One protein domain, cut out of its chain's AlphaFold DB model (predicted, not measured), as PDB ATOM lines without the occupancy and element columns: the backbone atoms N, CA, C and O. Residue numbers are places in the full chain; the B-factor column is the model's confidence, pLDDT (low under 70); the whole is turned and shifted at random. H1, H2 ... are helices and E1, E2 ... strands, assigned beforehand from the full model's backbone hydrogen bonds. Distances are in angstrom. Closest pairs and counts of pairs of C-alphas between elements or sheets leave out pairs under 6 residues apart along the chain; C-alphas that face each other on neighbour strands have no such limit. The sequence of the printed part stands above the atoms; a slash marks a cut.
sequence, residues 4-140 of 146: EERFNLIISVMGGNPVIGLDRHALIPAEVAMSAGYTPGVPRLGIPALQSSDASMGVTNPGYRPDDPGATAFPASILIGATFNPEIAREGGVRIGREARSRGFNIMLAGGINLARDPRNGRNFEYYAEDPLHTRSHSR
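AT A GLANCE: This is residues 4 to 140 of the 146 residues of the protein "Glycoside hydrolase family 3 protein" of Candidatus Cloacimonetes bacterium (UniProt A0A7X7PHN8). With little regular structure, long loops surround a small hairpin, E1 and E2; helix H3 runs from near E2 to one end, where H2 and H4 gather, with H1 at the other end. The printed part has 137 residues, mostly helix in its 42 named ones: H1, E1, E2 (antiparallel), H2, H3, H4. It is only just compact, close to loose: radius of gyration of the C-alphas 16.9 A, spans 47 by 33 by 28 A.

IN THESE COORDINATES: H1, residues 4 to 8, begins at C-alpha 4 (-10.556, 29.427, -9.633). E1 is residues 37 to 39, E2 50 to 53, H2 77 to 81. H3, residues 86 to 102, spans 24.7 A between end C-alphas. H4, residues 132 to 139, ends at C-alpha 139 (16.293, 52.412, -3.333).

HOW THE PARTS SIT: In the hairpin, N 39 and O 50 are 2.9 A apart. H3 touches H4 with residues 86 to 90 alone; the closest C-alphas, Pro 86 and His 138, are 4.6 A apart. In H1 to H4 every O i to N i+4 pair is within hydrogen-bond range.

THE WHOLE: The printed part has no cut. Links H1 to E1, E2 to H2 and H3 to H4 are long. Residue 62 is under pLDDT 70.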
ATOM      1  N   GLU A   4     -10.867  29.169 -11.039       90.31
ATOM      2  CA  GLU A   4     -10.556  29.427  -9.633       90.31
ATOM      3  C   GLU A   4      -9.043  29.428  -9.369       90.31
ATOM      4  O   GLU A   4      -8.522  30.369  -8.774       90.31
ATOM      5  N   GLU A   5      -8.306  28.428  -9.878       92.44
ATOM      6  CA  GLU A   5      -6.839  28.393  -9.784       92.44
ATOM      7  C   GLU A   5      -6.213  29.635 -10.455       92.44
ATOM      8  O   GLU A   5      -5.250  30.186  -9.931       92.44
ATOM      9  N   ARG A   6      -6.763  30.115 -11.582       90.88
ATOM     10  CA  ARG A   6      -6.299  31.350 -12.244       90.88
ATOM     11  C   ARG A   6      -6.604  32.596 -11.418       90.88
ATOM     12  O   ARG A   6      -5.746  33.466 -11.299       90.88
ATOM     13  N   PHE A   7      -7.810  32.688 -10.863       90.25
ATOM     14  CA  PHE A   7      -8.241  33.831 -10.062       90.25
ATOM     15  C   PHE A   7      -7.416  33.955  -8.779       90.25
ATOM     16  O   PHE A   7      -6.958  35.041  -8.432       90.25
ATOM     17  N   ASN A   8      -7.121  32.826  -8.134       89.62
ATOM     18  CA  ASN A   8      -6.291  32.776  -6.935       89.62
ATOM     19  C   ASN A   8      -4.865  33.309  -7.152       89.62
ATOM     20  O   ASN A   8      -4.260  33.813  -6.212       89.62
ATOM     21  N   LEU A   9      -4.341  33.264  -8.382       88.19
ATOM     22  CA  LEU A   9      -3.012  33.793  -8.709       88.19
ATOM     23  C   LEU A   9      -2.973  35.317  -8.894       88.19
ATOM     24  O   LEU A   9      -1.885  35.890  -8.912       88.19
ATOM     25  N   ILE A  10      -4.123  35.979  -9.043       90.44
ATOM     26  CA  ILE A  10      -4.206  37.437  -9.247       90.44
ATOM     27  C   ILE A  10      -4.767  38.183  -8.034       90.44
ATOM     28  O   ILE A  10      -4.895  39.406  -8.074       90.44
ATOM     29  N   ILE A  11      -5.078  37.467  -6.951       90.44
ATOM     30  CA  ILE A  11      -5.548  38.045  -5.694       90.44
ATOM     31  C   ILE A  11      -4.545  37.793  -4.568       90.44
ATOM     32  O   ILE A  11      -3.900  36.748  -4.473       90.44
ATOM     33  N   SER A  12      -4.421  38.767  -3.677       91.94
ATOM     34  CA  SER A  12      -3.739  38.607  -2.397       91.94
ATOM     35  C   SER A  12      -4.682  39.114  -1.322       91.94
ATOM     36  O   SER A  12      -5.234  40.208  -1.455       91.94
ATOM     37  N   VAL A  13      -4.918  38.303  -0.297       92.19
ATOM     38  CA  VAL A  13      -5.834  38.643   0.795       92.19
ATOM     39  C   VAL A  13      -5.048  39.064   2.020       92.19
ATOM     40  O   VAL A  13      -3.985  38.510   2.298       92.19
ATOM     41  N   MET A  14      -5.571  40.045   2.750       90.06
ATOM     42  CA  MET A  14      -4.980  40.478   4.010       90.06
ATOM     43  C   MET A  14      -5.119  39.364   5.052       90.06
ATOM     44  O   MET A  14      -6.147  38.682   5.113       90.06
ATOM     45  N   GLY A  15      -4.080  39.154   5.855       87.81
ATOM     46  CA  GLY A  15      -4.176  38.244   6.991       87.81
ATOM     47  C   GLY A  15      -5.061  38.816   8.097       87.81
ATOM     48  O   GLY A  15      -5.148  40.023   8.223       87.81
ATOM     49  N   GLY A  16      -5.705  37.971   8.904       85.69
ATOM     50  CA  GLY A  16      -6.493  38.392  10.063       85.69
ATOM     51  C   GLY A  16      -5.647  38.883  11.243       85.69
ATOM     52  O   GLY A  16      -4.628  38.281  11.582       85.69
ATOM     53  N   ASN A  17      -6.115  39.948  11.891       82.06
ATOM     54  CA  ASN A  17      -5.590  40.531  13.119       82.06
ATOM     55  C   ASN A  17      -6.744  40.763  14.119       82.06
ATOM     56  O   ASN A  17      -7.433  41.787  14.034       82.06
ATOM     57  N   PRO A  18      -6.936  39.869  15.105       77.25
ATOM     58  CA  PRO A  18      -8.005  40.009  16.093       77.25
ATOM     59  C   PRO A  18      -7.920  41.298  16.922       77.25
ATOM     60  O   PRO A  18      -8.946  41.806  17.363       77.25
ATOM     61  N   VAL A  19      -6.719  41.865  17.103       76.69
ATOM     62  CA  VAL A  19      -6.496  43.078  17.914       76.69
ATOM     63  C   VAL A  19      -7.182  44.305  17.309       76.69
ATOM     64  O   VAL A  19      -7.610  45.194  18.039       76.69
ATOM     65  N   ILE A  20      -7.324  44.346  15.982       77.81
ATOM     66  CA  ILE A  20      -7.980  45.443  15.253       77.81
ATOM     67  C   ILE A  20      -9.298  45.005  14.595       77.81
ATOM     68  O   ILE A  20      -9.798  45.696  13.710       77.81
ATOM     69  N   GLY A  21      -9.860  43.864  15.015       83.00
ATOM     70  CA  GLY A  21     -11.145  43.360  14.516       83.00
ATOM     71  C   GLY A  21     -11.109  42.859  13.072       83.00
ATOM     72  O   GLY A  21     -12.108  42.956  12.363       83.00
ATOM     73  N   LEU A  22      -9.959  42.364  12.613       85.31
ATOM     74  CA  LEU A  22      -9.790  41.846  11.263       85.31
ATOM     75  C   LEU A  22      -9.794  40.314  11.281       85.31
ATOM     76  O   LEU A  22      -8.857  39.690  11.780       85.31
ATOM     77  N   ASP A  23     -10.824  39.708  10.702       88.88
ATOM     78  CA  ASP A  23     -10.964  38.253  10.673       88.88
ATOM     79  C   ASP A  23     -10.032  37.585   9.654       88.88
ATOM     80  O   ASP A  23      -9.638  38.163   8.636       88.88
ATOM     81  N   ARG A  24      -9.680  36.322   9.916       89.75
ATOM     82  CA  ARG A  24      -8.912  35.502   8.974       89.75
ATOM     83  C   ARG A  24      -9.748  35.243   7.722       89.75
ATOM     84  O   ARG A  24     -10.825  34.659   7.797       89.75
ATOM     85  N   HIS A  25      -9.212  35.599   6.558       91.81
ATOM     86  CA  HIS A  25      -9.867  35.306   5.287       91.81
ATOM     87  C   HIS A  25      -9.915  33.791   5.010       91.81
ATOM     88  O   HIS A  25      -8.925  33.088   5.215       91.81
ATOM     89  N   ALA A  26     -11.033  33.292   4.469       90.94
ATOM     90  CA  ALA A  26     -11.269  31.859   4.227       90.94
ATOM     91  C   ALA A  26     -10.249  31.199   3.277       90.94
ATOM     92  O   ALA A  26     -10.009  29.999   3.348       90.94
ATOM     93  N   LEU A  27      -9.627  31.995   2.404       90.81
ATOM     94  CA  LEU A  27      -8.575  31.533   1.490       90.81
ATOM     95  C   LEU A  27      -7.253  31.188   2.187       90.81
ATOM     96  O   LEU A  27      -6.386  30.612   1.539       90.81
ATOM     97  N   ILE A  28      -7.068  31.553   3.459       92.75
ATOM     98  CA  ILE A  28      -5.840  31.281   4.209       92.75
ATOM     99  C   ILE A  28      -6.049  29.991   5.029       92.75
ATOM    100  O   ILE A  28      -6.735  30.049   6.054       92.75
ATOM    101  N   PRO A  29      -5.460  28.839   4.648       91.88
ATOM    102  CA  PRO A  29      -5.669  27.555   5.339       91.88
ATOM    103  C   PRO A  29      -5.227  27.620   6.801       91.88
ATOM    104  O   PRO A  29      -4.220  28.260   7.068       91.88
ATOM    105  N   ALA A  30      -5.944  27.010   7.748       89.56
ATOM    106  CA  ALA A  30      -5.751  27.218   9.192       89.56
ATOM    107  C   ALA A  30      -4.314  26.964   9.695       89.56
ATOM    108  O   ALA A  30      -3.833  27.663  10.584       89.56
ATOM    109  N   GLU A  31      -3.621  26.007   9.086       88.75
ATOM    110  CA  GLU A  31      -2.240  25.608   9.362       88.75
ATOM    111  C   GLU A  31      -1.192  26.639   8.917       88.75
ATOM    112  O   GLU A  31      -0.034  26.594   9.332       88.75
ATOM    113  N   VAL A  32      -1.581  27.579   8.057       88.88
ATOM    114  CA  VAL A  32      -0.690  28.606   7.534       88.88
ATOM    115  C   VAL A  32      -0.512  29.696   8.587       88.88
ATOM    116  O   VAL A  32      -1.474  30.367   8.978       88.88
ATOM    117  N   ALA A  33       0.736  29.893   9.019       86.50
ATOM    118  CA  ALA A  33       1.099  30.974   9.927       86.50
ATOM    119  C   ALA A  33       0.670  32.322   9.339       86.50
ATOM    120  O   ALA A  33       0.880  32.577   8.149       86.50
ATOM    121  N   MET A  34       0.089  33.179  10.178       87.88
ATOM    122  CA  MET A  34      -0.423  34.468   9.730       87.88
ATOM    123  C   MET A  34       0.693  35.381   9.213       87.88
ATOM    124  O   MET A  34       1.855  35.308   9.631       87.88
ATOM    125  N   SER A  35       0.306  36.249   8.286       89.75
ATOM    126  CA  SER A  35       1.149  37.176   7.540       89.75
ATOM    127  C   SER A  35       0.350  38.448   7.237       89.75
ATOM    128  O   SER A  35      -0.863  38.472   7.435       89.75
ATOM    129  N   ALA A  36       1.002  39.503   6.743       90.81
ATOM    130  CA  ALA A  36       0.289  40.707   6.310       90.81
ATOM    131  C   ALA A  36      -0.607  40.409   5.097       90.81
ATOM    132  O   ALA A  36      -1.742  40.876   5.025       90.81
ATOM    133  N   GLY A  37      -0.127  39.568   4.179       91.94
ATOM    134  CA  GLY A  37      -0.909  39.092   3.047       91.94
ATOM    135  C   GLY A  37      -0.579  37.661   2.640       91.94
ATOM    136  O   GLY A  37       0.499  37.133   2.945       91.94
ATOM    137  N   TYR A  38      -1.540  37.036   1.969       94.19
ATOM    138  CA  TYR A  38      -1.481  35.660   1.498       94.19
ATOM    139  C   TYR A  38      -2.046  35.558   0.080       94.19
ATOM    140  O   TYR A  38      -3.174  35.976  -0.186       94.19
ATOM    141  N   THR A  39      -1.276  34.956  -0.821       94.94
ATOM    142  CA  THR A  39      -1.728  34.575  -2.163       94.94
ATOM    143  C   THR A  39      -1.722  33.053  -2.259       94.94
ATOM    144  O   THR A  39      -0.653  32.453  -2.086       94.94
ATOM    145  N   PRO A  40      -2.876  32.409  -2.521       94.00
ATOM    146  CA  PRO A  40      -2.934  30.963  -2.662       94.00
ATOM    147  C   PRO A  40      -2.059  30.467  -3.818       94.00
ATOM    148  O   PRO A  40      -1.982  31.079  -4.882       94.00
ATOM    149  N   GLY A  41      -1.403  29.329  -3.600       93.38
ATOM    150  CA  GLY A  41      -0.672  28.615  -4.643       93.38
ATOM    151  C   GLY A  41      -1.570  27.672  -5.443       93.38
ATOM    152  O   GLY A  41      -2.780  27.596  -5.237       93.38
ATOM    153  N   VAL A  42      -0.947  26.875  -6.310       94.62
ATOM    154  CA  VAL A  42      -1.603  25.779  -7.038       94.62
ATOM    155  C   VAL A  42      -0.792  24.492  -6.823       94.62
ATOM    156  O   VAL A  42       0.079  24.170  -7.640       94.62
ATOM    157  N   PRO A  43      -1.056  23.728  -5.738       92.00
ATOM    158  CA  PRO A  43      -0.241  22.571  -5.352       92.00
ATOM    159  C   PRO A  43      -0.124  21.491  -6.432       92.00
ATOM    160  O   PRO A  43       0.960  20.963  -6.659       92.00
ATOM    161  N   ARG A  44      -1.206  21.216  -7.175       94.94
ATOM    162  CA  ARG A  44      -1.222  20.240  -8.286       94.94
ATOM    163  C   ARG A  44      -0.240  20.595  -9.412       94.94
ATOM    164  O   ARG A  44       0.163  19.721 -10.171       94.94
ATOM    165  N   LEU A  45       0.121  21.873  -9.538       94.88
ATOM    166  CA  LEU A  45       1.094  22.374 -10.510       94.88
ATOM    167  C   LEU A  45       2.469  22.656  -9.883       94.88
ATOM    168  O   LEU A  45       3.345  23.177 -10.566       94.88
ATOM    169  N   GLY A  46       2.660  22.359  -8.595       94.69
ATOM    170  CA  GLY A  46       3.890  22.680  -7.870       94.69
ATOM    171  C   GLY A  46       4.103  24.179  -7.630       94.69
ATOM    172  O   GLY A  46       5.227  24.590  -7.351       94.69
ATOM    173  N   ILE A  47       3.056  25.005  -7.741       94.38
ATOM    174  CA  ILE A  47       3.141  26.450  -7.492       94.38
ATOM    175  C   ILE A  47       2.877  26.696  -5.998       94.38
ATOM    176  O   ILE A  47       1.764  26.420  -5.542       94.38
ATOM    177  N   PRO A  48       3.855  27.199  -5.223       93.44
ATOM    178  CA  PRO A  48       3.667  27.452  -3.799       93.44
ATOM    179  C   PRO A  48       2.784  28.682  -3.561       93.44
ATOM    180  O   PRO A  48       2.693  29.573  -4.406       93.44
ATOM    181  N   ALA A  49       2.161  28.743  -2.385       94.38
ATOM    182  CA  ALA A  49       1.547  29.974  -1.902       94.38
ATOM    183  C   ALA A  49       2.620  31.030  -1.594       94.38
ATOM    184  O   ALA A  49       3.777  30.694  -1.319       94.38
ATOM    185  N   LEU A  50       2.227  32.302  -1.612       94.94
ATOM    186  CA  LEU A  50       3.094  33.418  -1.248       94.94
ATOM    187  C   LEU A  50       2.588  34.076   0.030       94.94
ATOM    188  O   LEU A  50       1.399  34.364   0.160       94.94
ATOM    189  N   GLN A  51       3.508  34.363   0.945       93.56
ATOM    190  CA  GLN A  51       3.259  35.182   2.121       93.56
ATOM    191  C   GLN A  51       4.014  36.503   2.049       93.56
ATOM    192  O   GLN A  51       5.194  36.540   1.678       93.56
ATOM    193  N   SER A  52       3.349  37.575   2.475       93.75
ATOM    194  CA  SER A  52       3.938  38.904   2.597       93.75
ATOM    195  C   SER A  52       4.015  39.397   4.044       93.75
ATOM    196  O   SER A  52       3.173  39.065   4.878       93.75
ATOM    197  N   SER A  53       5.032  40.200   4.348       93.12
ATOM    198  CA  SER A  53       5.215  40.850   5.650       93.12
ATOM    199  C   SER A  53       5.623  42.317   5.480       93.12
ATOM    200  O   SER A  53       6.313  42.667   4.521       93.12
ATOM    201  N   ASP A  54       5.202  43.169   6.413       91.06
ATOM    202  CA  ASP A  54       5.667  44.554   6.558       91.06
ATOM    203  C   ASP A  54       7.033  44.596   7.276       91.06
ATOM    204  O   ASP A  54       7.309  43.735   8.097       91.06
ATOM    205  N   ALA A  55       7.940  45.557   7.104       82.44
ATOM    206  CA  ALA A  55       8.170  46.356   5.911       82.44
ATOM    207  C   ALA A  55       9.644  46.831   5.903       82.44
ATOM    208  O   ALA A  55      10.570  46.023   5.831       82.44
ATOM    209  N   SER A  56       9.880  48.147   5.946       89.69
ATOM    210  CA  SER A  56      11.177  48.771   5.633       89.69
ATOM    211  C   SER A  56      12.191  48.770   6.779       89.69
ATOM    212  O   SER A  56      13.386  48.866   6.523       89.69
ATOM    213  N   MET A  57      11.730  48.652   8.027       92.94
ATOM    214  CA  MET A  57      12.577  48.683   9.231       92.94
ATOM    215  C   MET A  57      12.767  47.293   9.857       92.94
ATOM    216  O   MET A  57      13.226  47.188  10.988       92.94
ATOM    217  N   GLY A  58      12.397  46.225   9.149       93.56
ATOM    218  CA  GLY A  58      12.433  44.860   9.671       93.56
ATOM    219  C   GLY A  58      11.163  44.077   9.365       93.56
ATOM    220  O   GLY A  58      10.205  44.610   8.803       93.56
ATOM    221  N   VAL A  59      11.185  42.796   9.732       93.56
ATOM    222  CA  VAL A  59      10.030  41.898   9.626       93.56
ATOM    223  C   VAL A  59       9.074  42.184  10.778       93.56
ATOM    224  O   VAL A  59       9.438  42.076  11.944       93.56
ATOM    225  N   THR A  60       7.841  42.545  10.465       88.88
ATOM    226  CA  THR A  60       6.842  42.939  11.456       88.88
ATOM    227  C   THR A  60       5.993  41.744  11.843       88.88
ATOM    228  O   THR A  60       5.510  40.992  10.993       88.88
ATOM    229  N   ASN A  61       5.756  41.615  13.143       84.06
ATOM    230  CA  ASN A  61       4.772  40.704  13.695       84.06
ATOM    231  C   ASN A  61       3.894  41.459  14.711       84.06
ATOM    232  O   ASN A  61       4.239  41.514  15.889       84.06
ATOM    233  N   PRO A  62       2.762  42.045  14.292       69.31
ATOM    234  CA  PRO A  62       1.862  42.793  15.167       69.31
ATOM    235  C   PRO A  62       0.940  41.863  15.985       69.31
ATOM    236  O   PRO A  62      -0.200  42.218  16.264       69.31
ATOM    237  N   GLY A  63       1.403  40.653  16.321       70.50
ATOM    238  CA  GLY A  63       0.596  39.607  16.962       70.50
ATOM    239  C   GLY A  63       0.010  38.564  16.003       70.50
ATOM    240  O   GLY A  63      -0.805  37.748  16.419       70.50
ATOM    241  N   TYR A  64       0.435  38.546  14.734       73.00
ATOM    242  CA  TYR A  64       0.070  37.497  13.774       73.00
ATOM    243  C   TYR A  64       0.612  36.121  14.186       73.00
ATOM    244  O   TYR A  64      -0.030  35.093  13.981       73.00
ATOM    245  N   ARG A  65       1.811  36.091  14.763       79.75
ATOM    246  CA  ARG A  65       2.526  34.871  15.135       79.75
ATOM    247  C   ARG A  65       2.829  34.918  16.634       79.75
ATOM    248  O   ARG A  65       3.815  35.547  17.007       79.75
ATOM    249  N   PRO A  66       1.984  34.331  17.496       74.44
ATOM    250  CA  PRO A  66       2.117  34.478  18.948       74.44
ATOM    251  C   PRO A  66       3.415  33.871  19.505       74.44
ATOM    252  O   PRO A  66       3.957  34.402  20.467       74.44
ATOM    253  N   ASP A  67       3.948  32.828  18.863       78.31
ATOM    254  CA  ASP A  67       5.183  32.147  19.287       78.31
ATOM    255  C   ASP A  67       6.462  32.730  18.654       78.31
ATOM    256  O   ASP A  67       7.552  32.183  18.819       78.31
ATOM    257  N   ASP A  68       6.353  33.815  17.881       80.50
ATOM    258  CA  ASP A  68       7.513  34.442  17.249       80.50
ATOM    259  C   ASP A  68       8.263  35.315  18.281       80.50
ATOM    260  O   ASP A  68       7.684  36.280  18.788       80.50
ATOM    261  N   PRO A  69       9.551  35.031  18.575       81.19
ATOM    262  CA  PRO A  69      10.333  35.739  19.595       81.19
ATOM    263  C   PRO A  69      10.665  37.199  19.234       81.19
ATOM    264  O   PRO A  69      11.352  37.879  19.995       81.19
ATOM    265  N   GLY A  70      10.199  37.691  18.085       82.75
ATOM    266  CA  GLY A  70      10.466  39.028  17.573       82.75
ATOM    267  C   GLY A  70      11.519  39.016  16.469       82.75
ATOM    268  O   GLY A  70      12.217  38.025  16.257       82.75
ATOM    269  N   ALA A  71      11.612  40.123  15.733       90.38
ATOM    270  CA  ALA A  71      12.549  40.320  14.629       90.38
ATOM    271  C   ALA A  71      13.493  41.491  14.879       90.38
ATOM    272  O   ALA A  71      13.283  42.301  15.784       90.38
ATOM    273  N   THR A  72      14.538  41.584  14.063       93.38
ATOM    274  CA  THR A  72      15.498  42.682  14.170       93.38
ATOM    275  C   THR A  72      14.828  44.005  13.800       93.38
ATOM    276  O   THR A  72      14.339  44.171  12.682       93.38
ATOM    277  N   ALA A  73      14.846  44.966  14.727       93.94
ATOM    278  CA  ALA A  73      14.430  46.340  14.466       93.94
ATOM    279  C   ALA A  73      15.608  47.141  13.886       93.94
ATOM    280  O   ALA A  73      16.604  47.394  14.566       93.94
ATOM    281  N   PHE A  74      15.503  47.524  12.617       95.19
ATOM    282  CA  PHE A  74      16.487  48.351  11.923       95.19
ATOM    283  C   PHE A  74      16.179  49.849  12.096       95.19
ATOM    284  O   PHE A  74      15.041  50.214  12.402       95.19
ATOM    285  N   PRO A  75      17.165  50.742  11.879       95.62
ATOM    286  CA  PRO A  75      16.920  52.180  11.876       95.62
ATOM    287  C   PRO A  75      15.859  52.590  10.847       95.62
ATOM    288  O   PRO A  75      15.735  51.980   9.784       95.62
ATOM    289  N   ALA A  76      15.144  53.677  11.142       95.88
ATOM    290  CA  ALA A  76      14.195  54.285  10.216       95.88
ATOM    291  C   ALA A  76      14.863  54.675   8.886       95.88
ATOM    292  O   ALA A  76      16.010  55.132   8.872       95.88
ATOM    293  N   SER A  77      14.143  54.553   7.768       95.75
ATOM    294  CA  SER A  77      14.681  54.838   6.429       95.75
ATOM    295  C   SER A  77      15.222  56.262   6.303       95.75
ATOM    296  O   SER A  77      16.215  56.471   5.613       95.75
ATOM    297  N   ILE A  78      14.630  57.234   7.006       96.56
ATOM    298  CA  ILE A  78      15.117  58.619   6.997       96.56
ATOM    299  C   ILE A  78      16.504  58.750   7.645       96.56
ATOM    300  O   ILE A  78      17.330  59.533   7.182       96.56
ATOM    301  N   LEU A  79      16.810  57.933   8.662       97.19
ATOM    302  CA  LEU A  79      18.147  57.864   9.261       97.19
ATOM    303  C   LEU A  79      19.139  57.225   8.291       97.19
ATOM    304  O   LEU A  79      20.271  57.686   8.184       97.19
ATOM    305  N   ILE A  80      18.705  56.205   7.543       96.94
ATOM    306  CA  ILE A  80      19.509  55.608   6.472       96.94
ATOM    307  C   ILE A  80      19.789  56.644   5.376       96.94
ATOM    308  O   ILE A  80      20.935  56.785   4.954       96.94
ATOM    309  N   GLY A  81      18.785  57.423   4.966       96.50
ATOM    310  CA  GLY A  81      18.941  58.528   4.018       96.50
ATOM    311  C   GLY A  81      19.912  59.601   4.517       96.50
ATOM    312  O   GLY A  81      20.733  60.089   3.740       96.50
ATOM    313  N   ALA A  82      19.895  59.912   5.814       97.75
ATOM    314  CA  ALA A  82      20.801  60.879   6.436       97.75
ATOM    315  C   ALA A  82      22.277  60.434   6.454       97.75
ATOM    316  O   ALA A  82      23.156  61.257   6.694       97.75
ATOM    317  N   THR A  83      22.579  59.163   6.166       97.75
ATOM    318  CA  THR A  83      23.970  58.696   6.036       97.75
ATOM    319  C   THR A  83      24.640  59.144   4.738       97.75
ATOM    320  O   THR A  83      25.863  59.073   4.635       97.75
ATOM    321  N   PHE A  84      23.854  59.539   3.725       97.19
ATOM    322  CA  PHE A  84      24.322  59.763   2.353       97.19
ATOM    323  C   PHE A  84      25.132  58.588   1.774       97.19
ATOM    324  O   PHE A  84      25.906  58.757   0.830       97.19
ATOM    325  N   ASN A  85      24.927  57.381   2.310       97.06
ATOM    326  CA  ASN A  85      25.630  56.172   1.915       97.06
ATOM    327  C   ASN A  85      24.633  55.075   1.492       97.06
ATOM    328  O   ASN A  85      24.164  54.293   2.326       97.06
ATOM    329  N   PRO A  86      24.361  54.943   0.180       95.56
ATOM    330  CA  PRO A  86      23.472  53.917  -0.365       95.56
ATOM    331  C   PRO A  86      23.858  52.477  -0.017       95.56
ATOM    332  O   PRO A  86      23.012  51.581  -0.048       95.56
ATOM    333  N   GLU A  87      25.129  52.234   0.308       96.38
ATOM    334  CA  GLU A  87      25.601  50.900   0.660       96.38
ATOM    335  C   GLU A  87      24.984  50.415   1.976       96.38
ATOM    336  O   GLU A  87      24.632  49.242   2.086       96.38
ATOM    337  N   ILE A  88      24.735  51.324   2.927       95.62
ATOM    338  CA  ILE A  88      24.060  51.006   4.193       95.62
ATOM    339  C   ILE A  88      22.616  50.555   3.930       95.62
ATOM    340  O   ILE A  88      22.164  49.567   4.510       95.62
ATOM    341  N   ALA A  89      21.904  51.214   3.007       94.56
ATOM    342  CA  ALA A  89      20.553  50.808   2.612       94.56
ATOM    343  C   ALA A  89      20.544  49.404   1.983       94.56
ATOM    344  O   ALA A  89      19.726  48.554   2.347       94.56
ATOM    345  N   ARG A  90      21.502  49.121   1.089       93.94
ATOM    346  CA  ARG A  90      21.670  47.798   0.464       93.94
ATOM    347  C   ARG A  90      21.926  46.716   1.511       93.94
ATOM    348  O   ARG A  90      21.354  45.627   1.461       93.94
ATOM    349  N   GLU A  91      22.812  47.008   2.447       95.06
ATOM    350  CA  GLU A  91      23.181  46.133   3.544       95.06
ATOM    351  C   GLU A  91      22.020  45.832   4.497       95.06
ATOM    352  O   GLU A  91      21.843  44.675   4.892       95.06
ATOM    353  N   GLY A  92      21.222  46.844   4.838       94.25
ATOM    354  CA  GLY A  92      19.985  46.684   5.600       94.25
ATOM    355  C   GLY A  92      18.990  45.794   4.860       94.25
ATOM    356  O   GLY A  92      18.546  44.784   5.403       94.25
ATOM    357  N   GLY A  93      18.736  46.079   3.579       94.31
ATOM    358  CA  GLY A  93      17.829  45.288   2.742       94.31
ATOM    359  C   GLY A  93      18.222  43.809   2.635       94.31
ATOM    360  O   GLY A  93      17.363  42.933   2.721       94.31
ATOM    361  N   VAL A  94      19.521  43.498   2.520       95.25
ATOM    362  CA  VAL A  94      20.008  42.104   2.521       95.25
ATOM    363  C   VAL A  94      19.731  41.406   3.852       95.25
ATOM    364  O   VAL A  94      19.354  40.233   3.852       95.25
ATOM    365  N   ARG A  95      19.916  42.091   4.986       95.75
ATOM    366  CA  ARG A  95      19.661  41.514   6.316       95.75
ATOM    367  C   ARG A  95      18.164  41.291   6.546       95.75
ATOM    368  O   ARG A  95      17.792  40.180   6.915       95.75
ATOM    369  N   ILE A  96      17.325  42.273   6.208       95.31
ATOM    370  CA  ILE A  96      15.857  42.157   6.269       95.31
ATOM    371  C   ILE A  96      15.377  40.992   5.397       95.31
ATOM    372  O   ILE A  96      14.639  40.133   5.868       95.31
ATOM    373  N   GLY A  97      15.841  40.901   4.147       94.62
ATOM    374  CA  GLY A  97      15.448  39.820   3.237       94.62
ATOM    375  C   GLY A  97      15.878  38.428   3.715       94.62
ATOM    376  O   GLY A  97      15.138  37.458   3.547       94.62
ATOM    377  N   ARG A  98      17.057  38.308   4.342       95.56
ATOM    378  CA  ARG A  98      17.513  37.042   4.945       95.56
ATOM    379  C   ARG A  98      16.635  36.632   6.121       95.56
ATOM    380  O   ARG A  98      16.238  35.469   6.191       95.56
ATOM    381  N   GLU A  99      16.316  37.572   7.006       94.31
ATOM    382  CA  GLU A  99      15.436  37.321   8.146       94.31
ATOM    383  C   GLU A  99      14.019  36.950   7.681       94.31
ATOM    384  O   GLU A  99      13.489  35.921   8.101       94.31
ATOM    385  N   ALA A 100      13.453  37.695   6.727       94.00
ATOM    386  CA  ALA A 100      12.162  37.407   6.103       94.00
ATOM    387  C   ALA A 100      12.098  35.984   5.531       94.00
ATOM    388  O   ALA A 100      11.187  35.217   5.851       94.00
ATOM    389  N   ARG A 101      13.115  35.594   4.749       93.00
ATOM    390  CA  ARG A 101      13.204  34.253   4.160       93.00
ATOM    391  C   ARG A 101      13.282  33.160   5.225       93.00
ATOM    392  O   ARG A 101      12.633  32.130   5.070       93.00
ATOM    393  N   SER A 102      14.049  33.371   6.297       91.50
ATOM    394  CA  SER A 102      14.161  32.395   7.395       91.50
ATOM    395  C   SER A 102      12.832  32.154   8.123       91.50
ATOM    396  O   SER A 102      12.616  31.078   8.666       91.50
ATOM    397  N   ARG A 103      11.918  33.131   8.061       89.50
ATOM    398  CA  ARG A 103      10.574  33.095   8.655       89.50
ATOM    399  C   ARG A 103       9.485  32.655   7.671       89.50
ATOM    400  O   ARG A 103       8.301  32.737   8.002       89.50
ATOM    401  N   GLY A 104       9.860  32.226   6.467       89.81
ATOM    402  CA  GLY A 104       8.923  31.742   5.450       89.81
ATOM    403  C   GLY A 104       8.171  32.835   4.686       89.81
ATOM    404  O   GLY A 104       7.204  32.519   4.000       89.81
ATOM    405  N   PHE A 105       8.590  34.102   4.772       93.44
ATOM    406  CA  PHE A 105       8.013  35.168   3.954       93.44
ATOM    407  C   PHE A 105       8.668  35.224   2.572       93.44
ATOM    408  O   PHE A 105       9.888  35.104   2.432       93.44
ATOM    409  N   ASN A 106       7.847  35.441   1.547       94.75
ATOM    410  CA  ASN A 106       8.277  35.540   0.152       94.75
ATOM    411  C   ASN A 106       8.393  36.998  -0.299       94.75
ATOM    412  O   ASN A 106       9.243  37.326  -1.125       94.75
ATOM    413  N   ILE A 107       7.519  37.857   0.226       94.75
ATOM    414  CA  ILE A 107       7.374  39.250  -0.187       94.75
ATOM    415  C   ILE A 107       7.543  40.143   1.039       94.75
ATOM    416  O   ILE A 107       6.892  39.947   2.061       94.75
ATOM    417  N   MET A 108       8.387  41.160   0.918       94.69
ATOM    418  CA  MET A 108       8.442  42.247   1.889       94.69
ATOM    419  C   MET A 108       7.713  43.457   1.316       94.69
ATOM    420  O   MET A 108       8.050  43.914   0.223       94.69
ATOM    421  N   LEU A 109       6.749  43.995   2.058       94.00
ATOM    422  CA  LEU A 109       6.029  45.233   1.742       94.00
ATOM    423  C   LEU A 109       6.887  46.450   2.132       94.00
ATOM    424  O   LEU A 109       6.482  47.315   2.899       94.00
ATOM    425  N   ALA A 110       8.129  46.461   1.656       92.31
ATOM    426  CA  ALA A 110       9.215  47.305   2.139       92.31
ATOM    427  C   ALA A 110       9.758  48.244   1.058       92.31
ATOM    428  O   ALA A 110       9.451  48.115  -0.125       92.31
ATOM    429  N   GLY A 111      10.644  49.150   1.475       88.06
ATOM    430  CA  GLY A 111      11.336  50.066   0.575       88.06
ATOM    431  C   GLY A 111      10.453  51.239   0.175       88.06
ATOM    432  O   GLY A 111      10.323  51.532  -1.009       88.06
ATOM    433  N   GLY A 112       9.836  51.904   1.154       92.69
ATOM    434  CA  GLY A 112       9.074  53.129   0.917       92.69
ATOM    435  C   GLY A 112       9.928  54.192   0.215       92.69
ATOM    436  O   GLY A 112      10.970  54.599   0.723       92.69
ATOM    437  N   ILE A 113       9.480  54.641  -0.959       95.06
ATOM    438  CA  ILE A 113      10.190  55.614  -1.813       95.06
ATOM    439  C   ILE A 113       9.379  56.884  -2.089       95.06
ATOM    440  O   ILE A 113       9.677  57.624  -3.027       95.06
ATOM    441  N   ASN A 114       8.331  57.144  -1.310       96.69
ATOM    442  CA  ASN A 114       7.652  58.431  -1.371       96.69
ATOM    443  C   ASN A 114       8.638  59.545  -0.999       96.69
ATOM    444  O   ASN A 114       9.532  59.348  -0.183       96.69
ATOM    445  N   LEU A 115       8.465  60.730  -1.578       97.75
ATOM    446  CA  LEU A 115       9.259  61.888  -1.182       97.75
ATOM    447  C   LEU A 115       8.691  62.483   0.106       97.75
ATOM    448  O   LEU A 115       7.468  62.599   0.248       97.75
ATOM    449  N   ALA A 116       9.569  62.911   1.011       96.56
ATOM    450  CA  ALA A 116       9.216  63.650   2.222       96.56
ATOM    451  C   ALA A 116       8.774  65.094   1.894       96.56
ATOM    452  O   ALA A 116       9.397  66.066   2.295       96.56
ATOM    453  N   ARG A 117       7.700  65.230   1.108       97.31
ATOM    454  CA  ARG A 117       7.230  66.498   0.529       97.31
ATOM    455  C   ARG A 117       6.684  67.481   1.565       97.31
ATOM    456  O   ARG A 117       6.842  68.685   1.407       97.31
ATOM    457  N   ASP A 118       5.951  66.972   2.550       97.31
ATOM    458  CA  ASP A 118       5.336  67.771   3.613       97.31
ATOM    459  C   ASP A 118       5.884  67.273   4.954       97.31
ATOM    460  O   ASP A 118       5.760  66.074   5.235       97.31
ATOM    461  N   PRO A 119       6.470  68.140   5.797       95.88
ATOM    462  CA  PRO A 119       7.042  67.725   7.077       95.88
ATOM    463  C   PRO A 119       6.002  67.138   8.044       95.88
ATOM    464  O   PRO A 119       6.372  66.408   8.958       95.88
ATOM    465  N   ARG A 120       4.706  67.403   7.838       97.62
ATOM    466  CA  ARG A 120       3.606  66.889   8.672       97.62
ATOM    467  C   ARG A 120       3.177  65.470   8.305       97.62
ATOM    468  O   ARG A 120       2.325  64.898   8.981       97.62
ATOM    469  N   ASN A 121       3.706  64.902   7.224       97.50
ATOM    470  CA  ASN A 121       3.371  63.544   6.823       97.50
ATOM    471  C   ASN A 121       3.906  62.530   7.846       97.50
ATOM    472  O   ASN A 121       5.115  62.329   7.974       97.50
ATOM    473  N   GLY A 122       2.987  61.844   8.529       97.31
ATOM    474  CA  GLY A 122       3.306  60.903   9.604       97.31
ATOM    475  C   GLY A 122       4.165  59.709   9.183       97.31
ATOM    476  O   GLY A 122       4.770  59.088  10.045       97.31
ATOM    477  N   ARG A 123       4.272  59.405   7.882       97.00
ATOM    478  CA  ARG A 123       5.099  58.303   7.354       97.00
ATOM    479  C   ARG A 123       6.484  58.731   6.867       97.00
ATOM    480  O   ARG A 123       7.216  57.901   6.343       97.00
ATOM    481  N   ASN A 124       6.874  59.999   7.034       97.25
ATOM    482  CA  ASN A 124       8.177  60.483   6.554       97.25
ATOM    483  C   ASN A 124       9.366  59.671   7.092       97.25
ATOM    484  O   ASN A 124      10.355  59.520   6.386       97.25
ATOM    485  N   PHE A 125       9.261  59.106   8.297       95.75
ATOM    486  CA  PHE A 125      10.311  58.258   8.869       95.75
ATOM    487  C   PHE A 125      10.568  56.973   8.057       95.75
ATOM    488  O   PHE A 125      11.677  56.437   8.090       95.75
ATOM    489  N   GLU A 126       9.575  56.486   7.305       95.69
ATOM    490  CA  GLU A 126       9.680  55.296   6.452       95.69
ATOM    491  C   GLU A 126      10.323  55.583   5.090       95.69
ATOM    492  O   GLU A 126      10.653  54.639   4.365       95.69
ATOM    493  N   TYR A 127      10.519  56.857   4.744       96.50
ATOM    494  CA  TYR A 127      11.059  57.308   3.462       96.50
ATOM    495  C   TYR A 127      12.468  57.885   3.610       96.50
ATOM    496  O   TYR A 127      12.906  58.212   4.709       96.50
ATOM    497  N   TYR A 128      13.202  58.001   2.501       96.81
ATOM    498  CA  TYR A 128      14.619  58.374   2.543       96.81
ATOM    499  C   TYR A 128      14.873  59.885   2.604       96.81
ATOM    500  O   TYR A 128      15.725  60.310   3.379       96.81
ATOM    501  N   ALA A 129      14.194  60.688   1.774       97.06
ATOM    502  CA  ALA A 129      14.380  62.143   1.708       97.06
ATOM    503  C   ALA A 129      13.279  62.851   0.895       97.06
ATOM    504  O   ALA A 129      12.376  62.222   0.345       97.06
ATOM    505  N   GLU A 130      13.372  64.180   0.806       97.81
ATOM    506  CA  GLU A 130      12.584  65.013  -0.112       97.81
ATOM    507  C   GLU A 130      13.124  65.004  -1.554       97.81
ATOM    508  O   GLU A 130      12.355  65.183  -2.499       97.81
ATOM    509  N   ASP A 131      14.426  64.753  -1.738       98.00
ATOM    510  CA  ASP A 131      15.073  64.785  -3.049       98.00
ATOM    511  C   ASP A 131      14.915  63.446  -3.808       98.00
ATOM    512  O   ASP A 131      15.215  62.370  -3.263       98.00
ATOM    513  N   PRO A 132      14.470  63.467  -5.080       97.06
ATOM    514  CA  PRO A 132      14.259  62.253  -5.863       97.06
ATOM    515  C   PRO A 132      15.553  61.542  -6.279       97.06
ATOM    516  O   PRO A 132      15.542  60.315  -6.414       97.06
ATOM    517  N   LEU A 133      16.669  62.251  -6.483       96.56
ATOM    518  CA  LEU A 133      17.944  61.617  -6.845       96.56
ATOM    519  C   LEU A 133      18.540  60.871  -5.648       96.56
ATOM    520  O   LEU A 133      19.026  59.747  -5.799       96.56
ATOM    521  N   HIS A 134      18.427  61.456  -4.462       96.31
ATOM    522  CA  HIS A 134      18.829  60.865  -3.195       96.31
ATOM    523  C   HIS A 134      17.953  59.674  -2.818       96.31
ATOM    524  O   HIS A 134      18.456  58.600  -2.494       96.31
ATOM    525  N   THR A 135      16.635  59.809  -2.956       96.50
ATOM    526  CA  THR A 135      15.699  58.696  -2.725       96.50
ATOM    527  C   THR A 135      15.964  57.538  -3.693       96.50
ATOM    528  O   THR A 135      15.980  56.366  -3.305       96.50
ATOM    529  N   ARG A 136      16.258  57.840  -4.964       94.88
ATOM    530  CA  ARG A 136      16.662  56.838  -5.959       94.88
ATOM    531  C   ARG A 136      17.979  56.155  -5.598       94.88
ATOM    532  O   ARG A 136      18.113  54.957  -5.846       94.88
ATOM    533  N   SER A 137      18.972  56.883  -5.087       94.81
ATOM    534  CA  SER A 137      20.279  56.290  -4.787       94.81
ATOM    535  C   SER A 137      20.166  55.211  -3.702       94.81
ATOM    536  O   SER A 137      20.774  54.157  -3.863       94.81
ATOM    537  N   HIS A 138      19.298  55.406  -2.702       94.69
ATOM    538  CA  HIS A 138      19.073  54.476  -1.582       94.69
ATOM    539  C   HIS A 138      18.087  53.333  -1.883       94.69
ATOM    540  O   HIS A 138      18.061  52.340  -1.164       94.69
ATOM    541  N   SER A 139      17.294  53.429  -2.955       88.75
ATOM    542  CA  SER A 139      16.293  52.412  -3.333       88.75
ATOM    543  C   SER A 139      16.718  51.500  -4.488       88.75
ATOM    544  O   SER A 139      16.006  50.565  -4.857       88.75
ATOM    545  N   ARG A 140      17.886  51.742  -5.090       84.50
ATOM    546  CA  ARG A 140      18.357  50.966  -6.240       84.50
ATOM    547  C   ARG A 140      18.828  49.567  -5.846       84.50
ATOM    548  O   ARG A 140      19.861  49.402  -5.205       84.50
TER     549      ARG A 140